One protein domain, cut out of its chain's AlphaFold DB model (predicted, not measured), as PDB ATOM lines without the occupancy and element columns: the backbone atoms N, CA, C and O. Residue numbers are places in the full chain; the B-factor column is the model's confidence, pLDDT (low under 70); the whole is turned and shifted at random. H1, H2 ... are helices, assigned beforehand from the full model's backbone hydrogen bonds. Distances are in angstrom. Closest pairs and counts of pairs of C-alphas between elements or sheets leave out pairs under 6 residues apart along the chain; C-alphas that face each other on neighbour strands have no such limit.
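This is residues 4 to 71 of the 79 residues of an uncharacterized protein of Kitasatospora sp. CB01950 (UniProt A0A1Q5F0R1). A long helix, H1, sticks out as a free arm with residues 4 to 18, and its last residues meet the end of H4 in a wide corner, like an L. Beyond that corner H2 packs across the middle of H4, and the short H3 follows at the end far from the arm. The printed part has 68 residues with four named helices, in the order H1, H2, H3, H4, and no named strand; the class is all helix. The whole is loose, with a radius of gyration of the C-alphas of 15.9 A, and spans 49 by 23 by 16 A, a rod whose length owes much to the arm.

H1, residues 4 to 24, runs 30.8 A from C-alpha 4 at (56.273, -42.088, -20.951) to C-alpha 24 at (45.032, -15.288, -31.218). H4, residues 51 to 69, measures 27.2 A and ends with C-alpha 69 at (40.793, -19.180, -21.382). H2, residues 30 to 41, measures 16.0 A, and H3, residues 43 to 46, 5.0 A.

H1 touches H4 with residues 19 to 24 alone, about perpendicular at 74 degrees; their closest C-alphas, of Ala 23 and Ala 67, are 4.1 A apart. H4 touches H2 with residues 57 to 60 alone, about perpendicular at 76 degrees, the closest C-alphas being those of Met 32 and Leu 57 at 6.3 A. H2 touches H3, closest at the C-alphas of Arg 39 and Tyr 46, 5.2 A. H1 is apart from H2 and H3; H3 and H4 are only just apart, at 8.2 A. Every O i to N i+4 pair is within hydrogen-bond range in H2 and H4, 16 of 17 are in H1, and H3 is too short for such a pair.

The C-alphas of Asp 4 and Val 45, the two farthest apart, are 49.3 A apart. Without the free stretches, residues 4 to 18 and 40 to 45, the body spans 34 by 16 by 14 A. The printed part has no cut, and its three links between helices are tight. Mean pLDDT of the printed part is 83.3, with residues 4 to 17 under 70.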
ATOM      1  N   ASP A   4      57.697 -42.429 -20.836       51.66
ATOM      2  CA  ASP A   4      56.273 -42.088 -20.951       51.66
ATOM      3  C   ASP A   4      55.950 -40.645 -20.536       51.66
ATOM      4  O   ASP A   4      55.148 -39.967 -21.179       51.66
ATOM      5  N   THR A   5      56.605 -40.121 -19.494       51.59
ATOM      6  CA  THR A   5      56.283 -38.790 -18.957       51.59
ATOM      7  C   THR A   5      56.684 -37.667 -19.910       51.59
ATOM      8  O   THR A   5      55.917 -36.728 -20.074       51.59
ATOM      9  N   LEU A   6      57.842 -37.779 -20.577       49.12
ATOM     10  CA  LEU A   6      58.335 -36.785 -21.545       49.12
ATOM     11  C   LEU A   6      57.468 -36.729 -22.811       49.12
ATOM     12  O   LEU A   6      57.189 -35.646 -23.319       49.12
ATOM     13  N   ASN A   7      56.987 -37.884 -23.277       48.28
ATOM     14  CA  ASN A   7      56.107 -37.964 -24.444       48.28
ATOM     15  C   ASN A   7      54.726 -37.341 -24.154       48.28
ATOM     16  O   ASN A   7      54.133 -36.670 -24.998       48.28
ATOM     17  N   ARG A   8      54.250 -37.471 -22.906       48.38
ATOM     18  CA  ARG A   8      53.004 -36.848 -22.440       48.38
ATOM     19  C   ARG A   8      53.071 -35.318 -22.393       48.38
ATOM     20  O   ARG A   8      52.055 -34.687 -22.669       48.38
ATOM     21  N   VAL A   9      54.225 -34.721 -22.070       52.81
ATOM     22  CA  VAL A   9      54.377 -33.250 -22.072       52.81
ATOM     23  C   VAL A   9      54.379 -32.706 -23.503       52.81
ATOM     24  O   VAL A   9      53.623 -31.787 -23.796       52.81
ATOM     25  N   GLY A  10      55.120 -33.340 -24.421       52.44
ATOM     26  CA  GLY A  10      55.191 -32.901 -25.822       52.44
ATOM     27  C   GLY A  10      53.865 -33.010 -26.587       52.44
ATOM     28  O   GLY A  10      53.546 -32.137 -27.391       52.44
ATOM     29  N   TYR A  11      53.050 -34.037 -26.308       55.66
ATOM     30  CA  TYR A  11      51.697 -34.127 -26.871       55.66
ATOM     31  C   TYR A  11      50.824 -32.959 -26.398       55.66
ATOM     32  O   TYR A  11      50.141 -32.344 -27.210       55.66
ATOM     33  N   LEU A  12      50.872 -32.618 -25.105       54.50
ATOM     34  CA  LEU A  12      50.086 -31.521 -24.535       54.50
ATOM     35  C   LEU A  12      50.547 -30.144 -25.029       54.50
ATOM     36  O   LEU A  12      49.691 -29.298 -25.282       54.50
ATOM     37  N   ASP A  13      51.852 -29.937 -25.221       55.44
ATOM     38  CA  ASP A  13      52.395 -28.687 -25.770       55.44
ATOM     39  C   ASP A  13      51.872 -28.423 -27.191       55.44
ATOM     40  O   ASP A  13      51.421 -27.318 -27.483       55.44
ATOM     41  N   GLY A  14      51.770 -29.454 -28.037       59.19
ATOM     42  CA  GLY A  14      51.191 -29.317 -29.379       59.19
ATOM     43  C   GLY A  14      49.695 -28.954 -29.400       59.19
ATOM     44  O   GLY A  14      49.235 -28.316 -30.349       59.19
ATOM     45  N   PHE A  15      48.917 -29.335 -28.377       57.75
ATOM     46  CA  PHE A  15      47.532 -28.856 -28.209       57.75
ATOM     47  C   PHE A  15      47.500 -27.420 -27.686       57.75
ATOM     48  O   PHE A  15      46.710 -26.610 -28.170       57.75
ATOM     49  N   ARG A  16      48.396 -27.093 -26.749       60.44
ATOM     50  CA  ARG A  16      48.534 -25.753 -26.175       60.44
ATOM     51  C   ARG A  16      48.866 -24.703 -27.233       60.44
ATOM     52  O   ARG A  16      48.258 -23.637 -27.217       60.44
ATOM     53  N   ASP A  17      49.746 -25.028 -28.176       68.75
ATOM     54  CA  ASP A  17      50.108 -24.141 -29.286       68.75
ATOM     55  C   ASP A  17      48.943 -23.918 -30.261       68.75
ATOM     56  O   ASP A  17      48.730 -22.802 -30.737       68.75
ATOM     57  N   LYS A  18      48.138 -24.955 -30.529       72.62
ATOM     58  CA  LYS A  18      46.961 -24.849 -31.408       72.62
ATOM     59  C   LYS A  18      45.850 -24.011 -30.788       72.62
ATOM     60  O   LYS A  18      45.259 -23.186 -31.484       72.62
ATOM     61  N   ASP A  19      45.578 -24.194 -29.500       74.50
ATOM     62  CA  ASP A  19      44.577 -23.398 -28.789       74.50
ATOM     63  C   ASP A  19      45.044 -21.950 -28.608       74.50
ATOM     64  O   ASP A  19      44.247 -21.028 -28.775       74.50
ATOM     65  N   ALA A  20      46.341 -21.726 -28.372       74.12
ATOM     66  CA  ALA A  20      46.928 -20.388 -28.339       74.12
ATOM     67  C   ALA A  20      46.817 -19.672 -29.696       74.12
ATOM     68  O   ALA A  20      46.424 -18.505 -29.742       74.12
ATOM     69  N   ALA A  21      47.108 -20.363 -30.804       76.44
ATOM     70  CA  ALA A  21      46.934 -19.827 -32.155       76.44
ATOM     71  C   ALA A  21      45.459 -19.502 -32.442       76.44
ATOM     72  O   ALA A  21      45.134 -18.403 -32.888       76.44
ATOM     73  N   ARG A  22      44.545 -20.409 -32.079       73.56
ATOM     74  CA  ARG A  22      43.100 -20.216 -32.259       73.56
ATOM     75  C   ARG A  22      42.539 -19.086 -31.393       73.56
ATOM     76  O   ARG A  22      41.661 -18.356 -31.838       73.56
ATOM     77  N   ALA A  23      43.060 -18.910 -30.179       76.94
ATOM     78  CA  ALA A  23      42.760 -17.760 -29.330       76.94
ATOM     79  C   ALA A  23      43.283 -16.447 -29.934       76.94
ATOM     80  O   ALA A  23      42.642 -15.408 -29.790       76.94
ATOM     81  N   ALA A  24      44.446 -16.469 -30.591       77.81
ATOM     82  CA  ALA A  24      45.032 -15.288 -31.218       77.81
ATOM     83  C   ALA A  24      44.265 -14.828 -32.467       77.81
ATOM     84  O   ALA A  24      44.171 -13.623 -32.695       77.81
ATOM     85  N   GLU A  25      43.705 -15.772 -33.225       82.19
ATOM     86  CA  GLU A  25      42.859 -15.538 -34.404       82.19
ATOM     87  C   GLU A  25      41.394 -15.235 -34.059       82.19
ATOM     88  O   GLU A  25      40.597 -14.954 -34.953       82.19
ATOM     89  N   TRP A  26      41.017 -15.301 -32.778       85.31
ATOM     90  CA  TRP A  26      39.643 -15.052 -32.366       85.31
ATOM     91  C   TRP A  26      39.182 -13.653 -32.788       85.31
ATOM     92  O   TRP A  26      39.853 -12.649 -32.533       85.31
ATOM     93  N   GLN A  27      37.995 -13.608 -33.390       86.25
ATOM     94  CA  GLN A  27      37.269 -12.391 -33.718       86.25
ATOM     95  C   GLN A  27      35.786 -12.613 -33.440       86.25
ATOM     96  O   GLN A  27      35.242 -13.685 -33.728       86.25
ATOM     97  N   ARG A  28      35.125 -11.597 -32.882       89.00
ATOM     98  CA  ARG A  28      33.671 -11.606 -32.725       89.00
ATOM     99  C   ARG A  28      33.008 -11.512 -34.097       89.00
ATOM    100  O   ARG A  28      33.309 -10.601 -34.863       89.00
ATOM    101  N   ASP A  29      32.081 -12.427 -34.362       91.81
ATOM    102  CA  ASP A  29      31.231 -12.423 -35.553       91.81
ATOM    103  C   ASP A  29      29.802 -12.079 -35.122       91.81
ATOM    104  O   ASP A  29      29.143 -12.857 -34.431       91.81
ATOM    105  N   GLU A  30      29.309 -10.905 -35.523       92.50
ATOM    106  CA  GLU A  30      27.972 -10.438 -35.140       92.50
ATOM    107  C   GLU A  30      26.855 -11.372 -35.624       92.50
ATOM    108  O   GLU A  30      25.828 -11.487 -34.957       92.50
ATOM    109  N   ARG A  31      27.037 -12.085 -36.744       92.50
ATOM    110  CA  ARG A  31      26.041 -13.054 -37.230       92.50
ATOM    111  C   ARG A  31      25.970 -14.262 -36.307       92.50
ATOM    112  O   ARG A  31      24.883 -14.776 -36.054       92.50
ATOM    113  N   MET A  32      27.113 -14.691 -35.775       95.19
ATOM    114  CA  MET A  32      27.162 -15.766 -34.787       95.19
ATOM    115  C   MET A  32      26.610 -15.312 -33.441       95.19
ATOM    116  O   MET A  32      25.877 -16.066 -32.818       95.19
ATOM    117  N   GLU A  33      26.881 -14.079 -33.007       95.19
ATOM    118  CA  GLU A  33      26.270 -13.531 -31.788       95.19
ATOM    119  C   GLU A  33      24.743 -13.418 -31.917       95.19
ATOM    120  O   GLU A  33      24.020 -13.750 -30.979       95.19
ATOM    121  N   GLN A  34      24.234 -13.032 -33.091       94.94
ATOM    122  CA  GLN A  34      22.799 -13.072 -33.391       94.94
ATOM    123  C   GLN A  34      22.247 -14.500 -33.374       94.94
ATOM    124  O   GLN A  34      21.143 -14.718 -32.883       94.94
ATOM    125  N   LEU A  35      23.004 -15.478 -33.876       95.69
ATOM    126  CA  LEU A  35      22.607 -16.885 -33.858       95.69
ATOM    127  C   LEU A  35      22.599 -17.465 -32.431       95.69
ATOM    128  O   LEU A  35      21.670 -18.191 -32.084       95.69
ATOM    129  N   THR A  36      23.561 -17.086 -31.582       96.44
ATOM    130  CA  THR A  36      23.555 -17.363 -30.134       96.44
ATOM    131  C   THR A  36      22.308 -16.770 -29.484       96.44
ATOM    132  O   THR A  36      21.567 -17.473 -28.802       96.44
ATOM    133  N   ALA A  37      22.024 -15.490 -29.749       96.00
ATOM    134  CA  ALA A  37      20.846 -14.817 -29.213       96.00
ATOM    135  C   ALA A  37      19.536 -15.456 -29.710       96.00
ATOM    136  O   ALA A  37      18.563 -15.533 -28.960       96.00
ATOM    137  N   LEU A  38      19.496 -15.949 -30.953       96.38
ATOM    138  CA  LEU A  38      18.352 -16.677 -31.498       96.38
ATOM    139  C   LEU A  38      18.156 -18.018 -30.791       96.38
ATOM    140  O   LEU A  38      17.029 -18.321 -30.412       96.38
ATOM    141  N   ARG A  39      19.224 -18.796 -30.582       96.50
ATOM    142  CA  ARG A  39      19.160 -20.047 -29.814       96.50
ATOM    143  C   ARG A  39      18.596 -19.807 -28.416       96.50
ATOM    144  O   ARG A  39      17.726 -20.554 -27.981       96.50
ATOM    145  N   ASP A  40      19.079 -18.773 -27.735       96.50
ATOM    146  CA  ASP A  40      18.716 -18.515 -26.342       96.50
ATOM    147  C   ASP A  40      17.291 -17.941 -26.215       96.50
ATOM    148  O   ASP A  40      16.582 -18.242 -25.256       96.50
ATOM    149  N   SER A  41      16.845 -17.137 -27.188       97.12
ATOM    150  CA  SER A  41      15.509 -16.518 -27.182       97.12
ATOM    151  C   SER A  41      14.411 -17.386 -27.803       97.12
ATOM    152  O   SER A  41      13.264 -17.309 -27.369       97.12
ATOM    153  N   ASN A  42      14.733 -18.183 -28.824       96.44
ATOM    154  CA  ASN A  42      13.787 -18.979 -29.610       96.44
ATOM    155  C   ASN A  42      14.410 -20.331 -30.013       96.44
ATOM    156  O   ASN A  42      14.660 -20.573 -31.202       96.44
ATOM    157  N   PRO A  43      14.634 -21.242 -29.049       95.25
ATOM    158  CA  PRO A  43      15.310 -22.514 -29.300       95.25
ATOM    159  C   PRO A  43      14.598 -23.363 -30.359       95.25
ATOM    160  O   PRO A  43      15.253 -23.940 -31.215       95.25
ATOM    161  N   GLU A  44      13.262 -23.347 -30.414       96.00
ATOM    162  CA  GLU A  44      12.503 -24.088 -31.434       96.00
ATOM    163  C   GLU A  44      12.763 -23.621 -32.873       96.00
ATOM    164  O   GLU A  44      12.601 -24.394 -33.820       96.00
ATOM    165  N   VAL A  45      13.078 -22.336 -33.063       95.44
ATOM    166  CA  VAL A  45      13.414 -21.778 -34.380       95.44
ATOM    167  C   VAL A  45      14.840 -22.164 -34.738       95.44
ATOM    168  O   VAL A  45      15.091 -22.568 -35.870       95.44
ATOM    169  N   TYR A  46      15.747 -22.086 -33.766       96.00
ATOM    170  CA  TYR A  46      17.126 -22.522 -33.921       96.00
ATOM    171  C   TYR A  46      17.223 -24.020 -34.249       96.00
ATOM    172  O   TYR A  46      17.913 -24.376 -35.196       96.00
ATOM    173  N   ASP A  47      16.475 -24.884 -33.561       95.44
ATOM    174  CA  ASP A  47      16.460 -26.341 -33.782       95.44
ATOM    175  C   ASP A  47      15.912 -26.743 -35.156       95.44
ATOM    176  O   ASP A  47      16.205 -27.821 -35.673       95.44
ATOM    177  N   ARG A  48      15.110 -25.871 -35.774       96.62
ATOM    178  CA  ARG A  48      14.622 -26.046 -37.147       96.62
ATOM    179  C   ARG A  48      15.630 -25.586 -38.202       96.62
ATOM    180  O   ARG A  48      15.382 -25.781 -39.393       96.62
ATOM    181  N   MET A  49      16.738 -24.960 -37.804       94.31
ATOM    182  CA  MET A  49      17.793 -24.570 -38.733       94.31
ATOM    183  C   MET A  49      18.563 -25.796 -39.238       94.31
ATOM    184  O   MET A  49      18.522 -26.889 -38.680       94.31
ATOM    185  N   GLY A  50      19.268 -25.627 -40.356       94.62
ATOM    186  CA  GLY A  50      20.074 -26.706 -40.921       94.62
ATOM    187  C   GLY A  50      21.287 -27.053 -40.051       94.62
ATOM    188  O   GLY A  50      21.833 -26.197 -39.355       94.62
ATOM    189  N   ALA A  51      21.787 -28.284 -40.191       94.69
ATOM    190  CA  ALA A  51      22.974 -28.784 -39.483       94.69
ATOM    191  C   ALA A  51      24.191 -27.843 -39.574       94.69
ATOM    192  O   ALA A  51      24.936 -27.697 -38.608       94.69
ATOM    193  N   THR A  52      24.368 -27.156 -40.707       95.44
ATOM    194  CA  THR A  52      25.445 -26.177 -40.895       95.44
ATOM    195  C   THR A  52      25.388 -25.049 -39.865       95.44
ATOM    196  O   THR A  52      26.432 -24.677 -39.344       95.44
ATOM    197  N   ALA A  53      24.203 -24.529 -39.524       93.88
ATOM    198  CA  ALA A  53      24.059 -23.458 -38.534       93.88
ATOM    199  C   ALA A  53      24.501 -23.926 -37.140       93.88
ATOM    200  O   ALA A  53      25.272 -23.238 -36.476       93.88
ATOM    201  N   HIS A  54      24.096 -25.135 -36.743       95.94
ATOM    202  CA  HIS A  54      24.495 -25.734 -35.470       95.94
ATOM    203  C   HIS A  54      26.002 -25.973 -35.377       95.94
ATOM    204  O   HIS A  54      26.633 -25.635 -34.377       95.94
ATOM    205  N   ILE A  55      26.586 -26.535 -36.438       96.00
ATOM    206  CA  ILE A  55      28.022 -26.812 -36.511       96.00
ATOM    207  C   ILE A  55      28.815 -25.504 -36.439       96.00
ATOM    208  O   ILE A  55      29.761 -25.393 -35.661       96.00
ATOM    209  N   MET A  56      28.414 -24.505 -37.228       94.06
ATOM    210  CA  MET A  56      29.053 -23.194 -37.251       94.06
ATOM    211  C   MET A  56      28.987 -22.509 -35.881       94.06
ATOM    212  O   MET A  56      30.023 -22.051 -35.396       94.06
ATOM    213  N   LEU A  57      27.820 -22.517 -35.223       95.50
ATOM    214  CA  LEU A  57      27.684 -21.948 -33.882       95.50
ATOM    215  C   LEU A  57      28.571 -22.678 -32.866       95.50
ATOM    216  O   LEU A  57      29.293 -22.035 -32.110       95.50
ATOM    217  N   GLY A  58      28.601 -24.013 -32.897       95.00
ATOM    218  CA  GLY A  58      29.449 -24.802 -32.001       95.00
ATOM    219  C   GLY A  58      30.946 -24.500 -32.162       95.00
ATOM    220  O   GLY A  58      31.662 -24.357 -31.168       95.00
ATOM    221  N   TYR A  59      31.433 -24.342 -33.399       92.69
ATOM    222  CA  TYR A  59      32.821 -23.932 -33.644       92.69
ATOM    223  C   TYR A  59      33.114 -22.524 -33.127       92.69
ATOM    224  O   TYR A  59      34.185 -22.303 -32.551       92.69
ATOM    225  N   TYR A  60      32.181 -21.595 -33.330       93.81
ATOM    226  CA  TYR A  60      32.304 -20.219 -32.866       93.81
ATOM    227  C   TYR A  60      32.375 -20.144 -31.336       93.81
ATOM    228  O   TYR A  60      33.302 -19.553 -30.781       93.81
ATOM    229  N   GLU A  61      31.457 -20.814 -30.640       94.00
ATOM    230  CA  GLU A  61      31.417 -20.837 -29.177       94.00
ATOM    231  C   GLU A  61      32.648 -21.508 -28.574       94.00
ATOM    232  O   GLU A  61      33.192 -21.029 -27.576       94.00
ATOM    233  N   ASN A  62      33.148 -22.574 -29.205       92.50
ATOM    234  CA  ASN A  62      34.389 -23.201 -28.776       92.50
ATOM    235  C   ASN A  62      35.592 -22.256 -28.944       92.50
ATOM    236  O   ASN A  62      36.400 -22.125 -28.028       92.50
ATOM    237  N   ALA A  63      35.693 -21.548 -30.075       90.12
ATOM    238  CA  ALA A  63      36.745 -20.553 -30.282       90.12
ATOM    239  C   ALA A  63      36.654 -19.402 -29.265       90.12
ATOM    240  O   ALA A  63      37.670 -19.007 -28.699       90.12
ATOM    241  N   LYS A  64      35.441 -18.913 -28.970       92.00
ATOM    242  CA  LYS A  64      35.189 -17.888 -27.943       92.00
ATOM    243  C   LYS A  64      35.607 -18.362 -26.550       92.00
ATOM    244  O   LYS A  64      36.262 -17.623 -25.818       92.00
ATOM    245  N   LYS A  65      35.293 -19.610 -26.196       91.62
ATOM    246  CA  LYS A  65      35.711 -20.225 -24.930       91.62
ATOM    247  C   LYS A  65      37.233 -20.334 -24.824       91.62
ATOM    248  O   LYS A  65      37.785 -19.978 -23.786       91.62
ATOM    249  N   ILE A  66      37.904 -20.792 -25.881       88.88
ATOM    250  CA  ILE A  66      39.370 -20.888 -25.932       88.88
ATOM    251  C   ILE A  66      39.994 -19.492 -25.800       88.88
ATOM    252  O   ILE A  66      40.859 -19.284 -24.957       88.88
ATOM    253  N   ALA A  67      39.498 -18.495 -26.534       88.81
ATOM    254  CA  ALA A  67      39.966 -17.114 -26.420       88.81
ATOM    255  C   ALA A  67      39.859 -16.575 -24.981       88.81
ATOM    256  O   ALA A  67      40.834 -16.034 -24.452       88.81
ATOM    257  N   ALA A  68      38.723 -16.801 -24.309       88.88
ATOM    258  CA  ALA A  68      38.537 -16.427 -22.906       88.88
ATOM    259  C   ALA A  68      39.530 -17.133 -21.963       88.88
ATOM    260  O   ALA A  68      40.074 -16.497 -21.063       88.88
ATOM    261  N   GLN A  69      39.811 -18.426 -22.179       89.50
ATOM    262  CA  GLN A  69      40.793 -19.180 -21.382       89.50
ATOM    263  C   GLN A  69      42.215 -18.613 -21.500       89.50
ATOM    264  O   GLN A  69      42.982 -18.680 -20.542       89.50
ATOM    265  N   PHE A  70      42.552 -18.018 -22.645       86.19
ATOM    266  CA  PHE A  70      43.829 -17.342 -22.886       86.19
ATOM    267  C   PHE A  70      43.808 -15.845 -22.517       86.19
ATOM    268  O   PHE A  70      44.746 -15.117 -22.843       86.19
ATOM    269  N   GLY A  71      42.756 -15.366 -21.842       84.38
ATOM    270  CA  GLY A  71      42.644 -13.978 -21.383       84.38
ATOM    271  C   GLY A  71      42.394 -12.963 -22.500       84.38
ATOM    272  O   GLY A  71      42.630 -11.770 -22.307       84.38
TER     273      GLY A  71